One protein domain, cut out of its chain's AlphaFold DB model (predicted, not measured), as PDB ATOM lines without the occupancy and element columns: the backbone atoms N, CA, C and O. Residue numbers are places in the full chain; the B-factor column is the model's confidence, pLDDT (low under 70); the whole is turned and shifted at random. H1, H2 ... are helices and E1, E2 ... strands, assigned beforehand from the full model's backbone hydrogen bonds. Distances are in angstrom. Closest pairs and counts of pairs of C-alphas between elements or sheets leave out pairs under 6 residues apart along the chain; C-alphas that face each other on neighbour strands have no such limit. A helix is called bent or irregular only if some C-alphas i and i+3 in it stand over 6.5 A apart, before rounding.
ATOM      1  N   PRO A  43      -5.833  43.177 -21.055       66.19
ATOM      2  CA  PRO A  43      -6.946  42.223 -21.012       66.19
ATOM      3  C   PRO A  43      -8.074  42.595 -21.978       66.19
ATOM      4  O   PRO A  43      -8.704  41.728 -22.568       66.19
ATOM      5  N   GLU A  44      -8.263  43.900 -22.166       75.44
ATOM      6  CA  GLU A  44      -9.326  44.530 -22.949       75.44
ATOM      7  C   GLU A  44      -8.977  44.713 -24.435       75.44
ATOM      8  O   GLU A  44      -9.830  45.132 -25.215       75.44
ATOM      9  N   LEU A  45      -7.731  44.451 -24.846       75.50
ATOM     10  CA  LEU A  45      -7.338  44.589 -26.247       75.50
ATOM     11  C   LEU A  45      -7.992  43.473 -27.068       75.50
ATOM     12  O   LEU A  45      -7.898  42.303 -26.704       75.50
ATOM     13  N   GLU A  46      -8.625  43.825 -28.184       72.50
ATOM     14  CA  GLU A  46      -9.133  42.838 -29.135       72.50
ATOM     15  C   GLU A  46      -7.972  42.178 -29.889       72.50
ATOM     16  O   GLU A  46      -7.138  42.851 -30.497       72.50
ATOM     17  N   LEU A  47      -7.910  40.846 -29.830       70.94
ATOM     18  CA  LEU A  47      -6.945  40.024 -30.565       70.94
ATOM     19  C   LEU A  47      -7.462  39.720 -31.980       70.94
ATOM     20  O   LEU A  47      -6.683  39.636 -32.929       70.94
ATOM     21  N   ALA A  48      -8.783  39.611 -32.113       71.44
ATOM     22  CA  ALA A  48      -9.534  39.622 -33.360       71.44
ATOM     23  C   ALA A  48     -10.942  40.184 -33.093       71.44
ATOM     24  O   ALA A  48     -11.302  40.435 -31.942       71.44
ATOM     25  N   GLU A  49     -11.740  40.370 -34.146       75.19
ATOM     26  CA  GLU A  49     -13.092  40.926 -34.031       75.19
ATOM     27  C   GLU A  49     -13.930  40.143 -33.006       75.19
ATOM     28  O   GLU A  49     -14.196  38.949 -33.174       75.19
ATOM     29  N   GLY A  50     -14.325  40.826 -31.927       79.69
ATOM     30  CA  GLY A  50     -15.171  40.266 -30.878       79.69
ATOM     31  C   GLY A  50     -14.502  39.254 -29.946       79.69
ATOM     32  O   GLY A  50     -15.228  38.535 -29.262       79.69
ATOM     33  N   ILE A  51     -13.165  39.167 -29.912       82.12
ATOM     34  CA  ILE A  51     -12.452  38.415 -28.869       82.12
ATOM     35  C   ILE A  51     -11.305  39.232 -28.278       82.12
ATOM     36  O   ILE A  51     -10.362  39.633 -28.971       82.12
ATOM     37  N   THR A  52     -11.370  39.467 -26.970       85.94
ATOM     38  CA  THR A  52     -10.282  40.117 -26.238       85.94
ATOM     39  C   THR A  52      -9.174  39.131 -25.900       85.94
ATOM     40  O   THR A  52      -9.349  37.909 -25.917       85.94
ATOM     41  N   VAL A  53      -8.002  39.656 -25.558       76.75
ATOM     42  CA  VAL A  53      -6.897  38.815 -25.109       76.75
ATOM     43  C   VAL A  53      -7.262  38.039 -23.837       76.75
ATOM     44  O   VAL A  53      -6.907  36.868 -23.711       76.75
ATOM     45  N   GLU A  54      -7.992  38.648 -22.902       81.50
ATOM     46  CA  GLU A  54      -8.442  37.953 -21.692       81.50
ATOM     47  C   GLU A  54      -9.381  36.785 -22.005       81.50
ATOM     48  O   GLU A  54      -9.259  35.713 -21.410       81.50
ATOM     49  N   GLU A  55     -10.310  36.984 -22.938       83.81
ATOM     50  CA  GLU A  55     -11.230  35.939 -23.379       83.81
ATOM     51  C   GLU A  55     -10.479  34.800 -24.065       83.81
ATOM     52  O   GLU A  55     -10.740  33.639 -23.759       83.81
ATOM     53  N   TYR A  56      -9.493  35.124 -24.908       83.31
ATOM     54  CA  TYR A  56      -8.649  34.141 -25.586       83.31
ATOM     55  C   TYR A  56      -7.854  33.269 -24.603       83.31
ATOM     56  O   TYR A  56      -7.847  32.048 -24.722       83.31
ATOM     57  N   LEU A  57      -7.212  33.867 -23.595       81.44
ATOM     58  CA  LEU A  57      -6.398  33.124 -22.618       81.44
ATOM     59  C   LEU A  57      -7.216  32.210 -21.695       81.44
ATOM     60  O   LEU A  57      -6.650  31.341 -21.034       81.44
ATOM     61  N   ARG A  58      -8.530  32.434 -21.594       85.88
ATOM     62  CA  ARG A  58      -9.444  31.606 -20.796       85.88
ATOM     63  C   ARG A  58     -10.009  30.421 -21.574       85.88
ATOM     64  O   ARG A  58     -10.679  29.592 -20.957       85.88
ATOM     65  N   LEU A  59      -9.770  30.350 -22.882       85.75
ATOM     66  CA  LEU A  59     -10.229  29.239 -23.704       85.75
ATOM     67  C   LEU A  59      -9.542  27.943 -23.276       85.75
ATOM     68  O   LEU A  59      -8.355  27.902 -22.952       85.75
ATOM     69  N   THR A  60     -10.302  26.860 -23.303       90.94
ATOM     70  CA  THR A  60      -9.749  25.508 -23.292       90.94
ATOM     71  C   THR A  60      -9.114  25.183 -24.644       90.94
ATOM     72  O   THR A  60      -9.520  25.735 -25.667       90.94
ATOM     73  N   ASP A  61      -8.201  24.208 -24.686       85.94
ATOM     74  CA  ASP A  61      -7.583  23.732 -25.938       85.94
ATOM     75  C   ASP A  61      -8.624  23.393 -27.027       85.94
ATOM     76  O   ASP A  61      -8.404  23.617 -28.218       85.94
ATOM     77  N   ALA A  62      -9.784  22.856 -26.630       91.62
ATOM     78  CA  ALA A  62     -10.870  22.523 -27.550       91.62
ATOM     79  C   ALA A  62     -11.573  23.771 -28.115       91.62
ATOM     80  O   ALA A  62     -11.920  23.805 -29.296       91.62
ATOM     81  N   GLU A  63     -11.783  24.794 -27.287       89.50
ATOM     82  CA  GLU A  63     -12.384  26.061 -27.710       89.50
ATOM     83  C   GLU A  63     -11.420  26.877 -28.576       89.50
ATOM     84  O   GLU A  63     -11.842  27.468 -29.570       89.50
ATOM     85  N   GLU A  64     -10.126  26.854 -28.250       87.19
ATOM     86  CA  GLU A  64      -9.069  27.452 -29.065       87.19
ATOM     87  C   GLU A  64      -8.993  26.775 -30.443       87.19
ATOM     88  O   GLU A  64      -9.000  27.458 -31.469       87.19
ATOM     89  N   ALA A  65      -9.008  25.438 -30.501       85.62
ATOM     90  CA  ALA A  65      -9.015  24.701 -31.765       85.62
ATOM     91  C   ALA A  65     -10.244  25.035 -32.632       85.62
ATOM     92  O   ALA A  65     -10.107  25.281 -33.831       85.62
ATOM     93  N   ALA A  66     -11.434  25.111 -32.027       88.69
ATOM     94  CA  ALA A  66     -12.661  25.490 -32.726       88.69
ATOM     95  C   ALA A  66     -12.650  26.955 -33.202       88.69
ATOM     96  O   ALA A  66     -13.220  27.288 -34.245       88.69
ATOM     97  N   LEU A  67     -12.016  27.861 -32.451       85.81
ATOM     98  CA  LEU A  67     -11.811  29.247 -32.872       85.81
ATOM     99  C   LEU A  67     -10.899  29.317 -34.103       85.81
ATOM    100  O   LEU A  67     -11.262  29.963 -35.089       85.81
ATOM    101  N   TRP A  68      -9.775  28.599 -34.079       83.06
ATOM    102  CA  TRP A  68      -8.849  28.512 -35.208       83.06
ATOM    103  C   TRP A  68      -9.489  27.915 -36.460       83.06
ATOM    104  O   TRP A  68      -9.252  28.416 -37.559       83.06
ATOM    105  N   GLU A  69     -10.320  26.882 -36.315       86.75
ATOM    106  CA  GLU A  69     -11.040  26.278 -37.438       86.75
ATOM    107  C   GLU A  69     -11.985  27.287 -38.101       86.75
ATOM    108  O   GLU A  69     -11.898  27.503 -39.311       86.75
ATOM    109  N   ARG A  70     -12.791  28.011 -37.308       84.81
ATOM    110  CA  ARG A  70     -13.682  29.070 -37.818       84.81
ATOM    111  C   ARG A  70     -12.922  30.183 -38.532       84.81
ATOM    112  O   ARG A  70     -13.332  30.615 -39.606       84.81
ATOM    113  N   TRP A  71     -11.814  30.656 -37.962       83.44
ATOM    114  CA  TRP A  71     -10.985  31.680 -38.604       83.44
ATOM    115  C   TRP A  71     -10.338  31.176 -39.889       83.44
ATOM    116  O   TRP A  71     -10.264  31.918 -40.867       83.44
ATOM    117  N   SER A  72      -9.906  29.916 -39.919       77.12
ATOM    118  CA  SER A  72      -9.347  29.294 -41.118       77.12
ATOM    119  C   SER A  72     -10.391  29.161 -42.229       77.12
ATOM    120  O   SER A  72     -10.095  29.467 -43.386       77.12
ATOM    121  N   GLU A  73     -11.619  28.762 -41.895       84.00
ATOM    122  CA  GLU A  73     -12.735  28.699 -42.842       84.00
ATOM    123  C   GLU A  73     -13.111  30.080 -43.380       84.00
ATOM    124  O   GLU A  73     -13.262  30.245 -44.592       84.00
ATOM    125  N   GLU A  74     -13.205  31.086 -42.511       80.75
ATOM    126  CA  GLU A  74     -13.518  32.456 -42.918       80.75
ATOM    127  C   GLU A  74     -12.403  33.048 -43.792       80.75
ATOM    128  O   GLU A  74     -12.681  33.597 -44.860       80.75
ATOM    129  N   ALA A  75     -11.136  32.854 -43.421       75.56
ATOM    130  CA  ALA A  75      -9.996  33.245 -44.246       75.56
ATOM    131  C   ALA A  75     -10.026  32.538 -45.607       75.56
ATOM    132  O   ALA A  75      -9.861  33.178 -46.647       75.56
ATOM    133  N   ARG A  76     -10.312  31.229 -45.641       75.56
ATOM    134  CA  ARG A  76     -10.466  30.478 -46.894       75.56
ATOM    135  C   ARG A  76     -11.607  31.042 -47.739       75.56
ATOM    136  O   ARG A  76     -11.429  31.183 -48.948       75.56
ATOM    137  N   ARG A  77     -12.745  31.395 -47.139       76.69
ATOM    138  CA  ARG A  77     -13.900  31.990 -47.829       76.69
ATOM    139  C   ARG A  77     -13.569  33.348 -48.446       76.69
ATOM    140  O   ARG A  77     -13.975  33.599 -49.575       76.69
ATOM    141  N   GLN A  78     -12.828  34.198 -47.738       75.38
ATOM    142  CA  GLN A  78     -12.452  35.530 -48.228       75.38
ATOM    143  C   GLN A  78     -11.328  35.494 -49.269       75.38
ATOM    144  O   GLN A  78     -11.319  36.299 -50.196       75.38
ATOM    145  N   VAL A  79     -10.394  34.550 -49.144       71.19
ATOM    146  CA  VAL A  79      -9.234  34.434 -50.039       71.19
ATOM    147  C   VAL A  79      -9.549  33.607 -51.293       71.19
ATOM    148  O   VAL A  79      -8.971  33.870 -52.345       71.19
ATOM    149  N   SER A  80     -10.488  32.654 -51.240       61.91
ATOM    150  CA  SER A  80     -10.848  31.819 -52.403       61.91
ATOM    151  C   SER A  80     -11.265  32.621 -53.648       61.91
ATOM    152  O   SER A  80     -10.791  32.272 -54.725       61.91
ATOM    153  N   PRO A  81     -12.066  33.703 -53.558       61.00
ATOM    154  CA  PRO A  81     -12.377  34.559 -54.706       61.00
ATOM    155  C   PRO A  81     -11.139  35.243 -55.299       61.00
ATOM    156  O   PRO A  81     -11.010  35.324 -56.515       61.00
ATOM    157  N   ILE A  82     -10.197  35.669 -54.452       62.47
ATOM    158  CA  ILE A  82      -8.947  36.324 -54.870       62.47
ATOM    159  C   ILE A  82      -8.040  35.323 -55.597       62.47
ATOM    160  O   ILE A  82      -7.467  35.638 -56.637       62.47
ATOM    161  N   ILE A  83      -7.931  34.093 -55.080       56.94
ATOM    162  CA  ILE A  83      -7.187  33.010 -55.736       56.94
ATOM    163  C   ILE A  83      -7.871  32.602 -57.049       56.94
ATOM    164  O   ILE A  83      -7.175  32.413 -58.041       56.94
ATOM    165  N   ALA A  84      -9.206  32.530 -57.088       57.41
ATOM    166  CA  ALA A  84      -9.971  32.221 -58.299       57.41
ATOM    167  C   ALA A  84      -9.762  33.260 -59.414       57.41
ATOM    168  O   ALA A  84      -9.662  32.894 -60.584       57.41
ATOM    169  N   GLU A  85      -9.671  34.547 -59.060       54.75
ATOM    170  CA  GLU A  85      -9.367  35.631 -60.002       54.75
ATOM    171  C   GLU A  85      -7.894  35.641 -60.439       54.75
ATOM    172  O   GLU A  85      -7.601  35.922 -61.601       54.75
ATOM    173  N   ALA A  86      -6.957  35.324 -59.537       56.69
ATOM    174  CA  ALA A  86      -5.520  35.350 -59.820       56.69
ATOM    175  C   ALA A  86      -5.003  34.090 -60.545       56.69
ATOM    176  O   ALA A  86      -4.015  34.163 -61.279       56.69
ATOM    177  N   SER A  87      -5.633  32.931 -60.340       46.72
ATOM    178  CA  SER A  87      -5.283  31.661 -60.983       46.72
ATOM    179  C   SER A  87      -6.470  30.679 -60.938       46.72
ATOM    180  O   SER A  87      -6.642  29.958 -59.952       46.72
ATOM    181  N   PRO A  88      -7.278  30.599 -62.012       54.28
ATOM    182  CA  PRO A  88      -8.458  29.729 -62.078       54.28
ATOM    183  C   PRO A  88      -8.159  28.235 -61.866       54.28
ATOM    184  O   PRO A  88      -9.024  27.495 -61.408       54.28
ATOM    185  N   ASP A  89      -6.928  27.805 -62.162       59.38
ATOM    186  CA  ASP A  89      -6.477  26.411 -62.058       59.38
ATOM    187  C   ASP A  89      -5.953  26.032 -60.653       59.38
ATOM    188  O   ASP A  89      -5.588  24.879 -60.421       59.38
ATOM    189  N   ALA A  90      -5.882  26.979 -59.706       54.84
ATOM    190  CA  ALA A  90      -5.330  26.756 -58.362       54.84
ATOM    191  C   ALA A  90      -6.362  26.271 -57.325       54.84
ATOM    192  O   ALA A  90      -5.991  25.938 -56.197       54.84
ATOM    193  N   LEU A  91      -7.648  26.226 -57.682       52.00
ATOM    194  CA  LEU A  91      -8.688  25.675 -56.817       52.00
ATOM    195  C   LEU A  91      -8.787  24.152 -57.023       52.00
ATOM    196  O   LEU A  91      -8.900  23.704 -58.165       52.00
ATOM    197  N   PRO A  92      -8.759  23.333 -55.954       52.03
ATOM    198  CA  PRO A  92      -9.008  21.903 -56.091       52.03
ATOM    199  C   PRO A  92     -10.428  21.671 -56.645       52.03
ATOM    200  O   PRO A  92     -11.343  22.418 -56.286       52.03
ATOM    201  N   PRO A  93     -10.634  20.661 -57.513       52.38
ATOM    202  CA  PRO A  93     -11.969  20.323 -57.984       52.38
ATOM    203  C   PRO A  93     -12.833  19.900 -56.791       52.38
ATOM    204  O   PRO A  93     -12.368  19.154 -55.926       52.38
ATOM    205  N   GLY A  94     -14.049  20.449 -56.744       48.75
ATOM    206  CA  GLY A  94     -15.030  20.213 -55.681       48.75
ATOM    207  C   GLY A  94     -15.496  18.771 -55.557       48.75
ATOM    208  O   GLY A  94     -15.360  18.001 -56.536       48.75
TER     209      GLY A  94
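Overview. This is residues 43 to 94 of the 94 residues of an uncharacterized protein of Chloroflexi bacterium (UniProt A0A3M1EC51). One long helix, H2, makes most of the length of this domain, with a small head of the short strand E1 and the short helix H1 folded over at its first end and a tail with no named element, residues 87 to 94, turning off from its last end. In the head, E1 folds back on residues 51 to 52 in a short antiparallel pairing; the far half of H2 has little beside it, and its residues 72 to 79 and 84 to 86 stick out free of the rest. The printed part has 52 residues, with one named strand and two named helices in the order E1, H1, H2, and the class is mostly helix. The whole is only just extended, close to loose, with a radius of gyration of the C-alphas of 15.2 A, and it is only just flat, spanning 43 by 22 by 10 A.

Along the chain. H2, residues 61 to 86, is the longest helix, with 26 residues and 35.9 A from first to last C-alpha. It begins at C-alpha 61, at (-7.583, 23.732, -25.938), and ends at C-alpha 86, at (-5.520, 35.350, -59.820), and the z values of these two points show how far it runs along that coordinate. It has a kink of 34 degrees near residue 79. It is irregular, but only just: C-alphas 78 and 81 are 6.6 A apart, and its line is a rough one. H1, residues 53 to 57, has five residues and measures 6.2 A from first to last C-alpha. E1, residues 46 to 48, has three residues and measures 5.3 A, beginning at C-alpha 46, at (-9.133, 42.838, -29.135).

Arrangement. H2 and H1 are close but not clearly touching, with 1 pair of C-alphas within 8 A. Those closest C-alphas are of Glu 64 in H2 and Tyr 56 in H1, 7.6 A apart, while the two helices' centres are 20.2 A apart. The link from H1 to H2 is tight, with 3 residues between them. E1 and H1 have 3 pairs of C-alphas within 8 A, and the closest are those of Leu 47 and Val 53, 5.6 A apart. Their centres are 8.8 A apart, and the link between them is tight, with 4 residues. E1 pairs with no named strand, but its residues 46 to 48 pair antiparallel with residues 51 to 52, a stretch too short to be named. E1 and H2 are apart. In H1 every O i to N i+4 pair is within hydrogen-bond range, while in H2 20 of 22 are.

Size, cuts and confidence. The two C-alphas farthest apart are those of Pro 43 and Asp 89, at 44.0 A, and those of the first and last printed residues, Pro 43 and Gly 94, are 41.9 A apart. Residues 72 to 79 of H2 stand free, and so do residues 84 to 89, of which 84 to 86 belong to H2. Without these stretches, 38 residues remain, spanning 42 by 21 by 11 A with a radius of gyration of 14.6 A. The printed part has no cut, and neither of its two links between named elements is long. It ends at Gly 94, the chain's last residue, with C-alpha 94 at (-15.030, 20.213, -55.681). The mean pLDDT of the printed part is 73.5; confidence is low, under 70, in 16 residues, namely residue 43 and residues 80 to 94. The mean pLDDT is 81 in H1, 76 in H2 and 72 in E1.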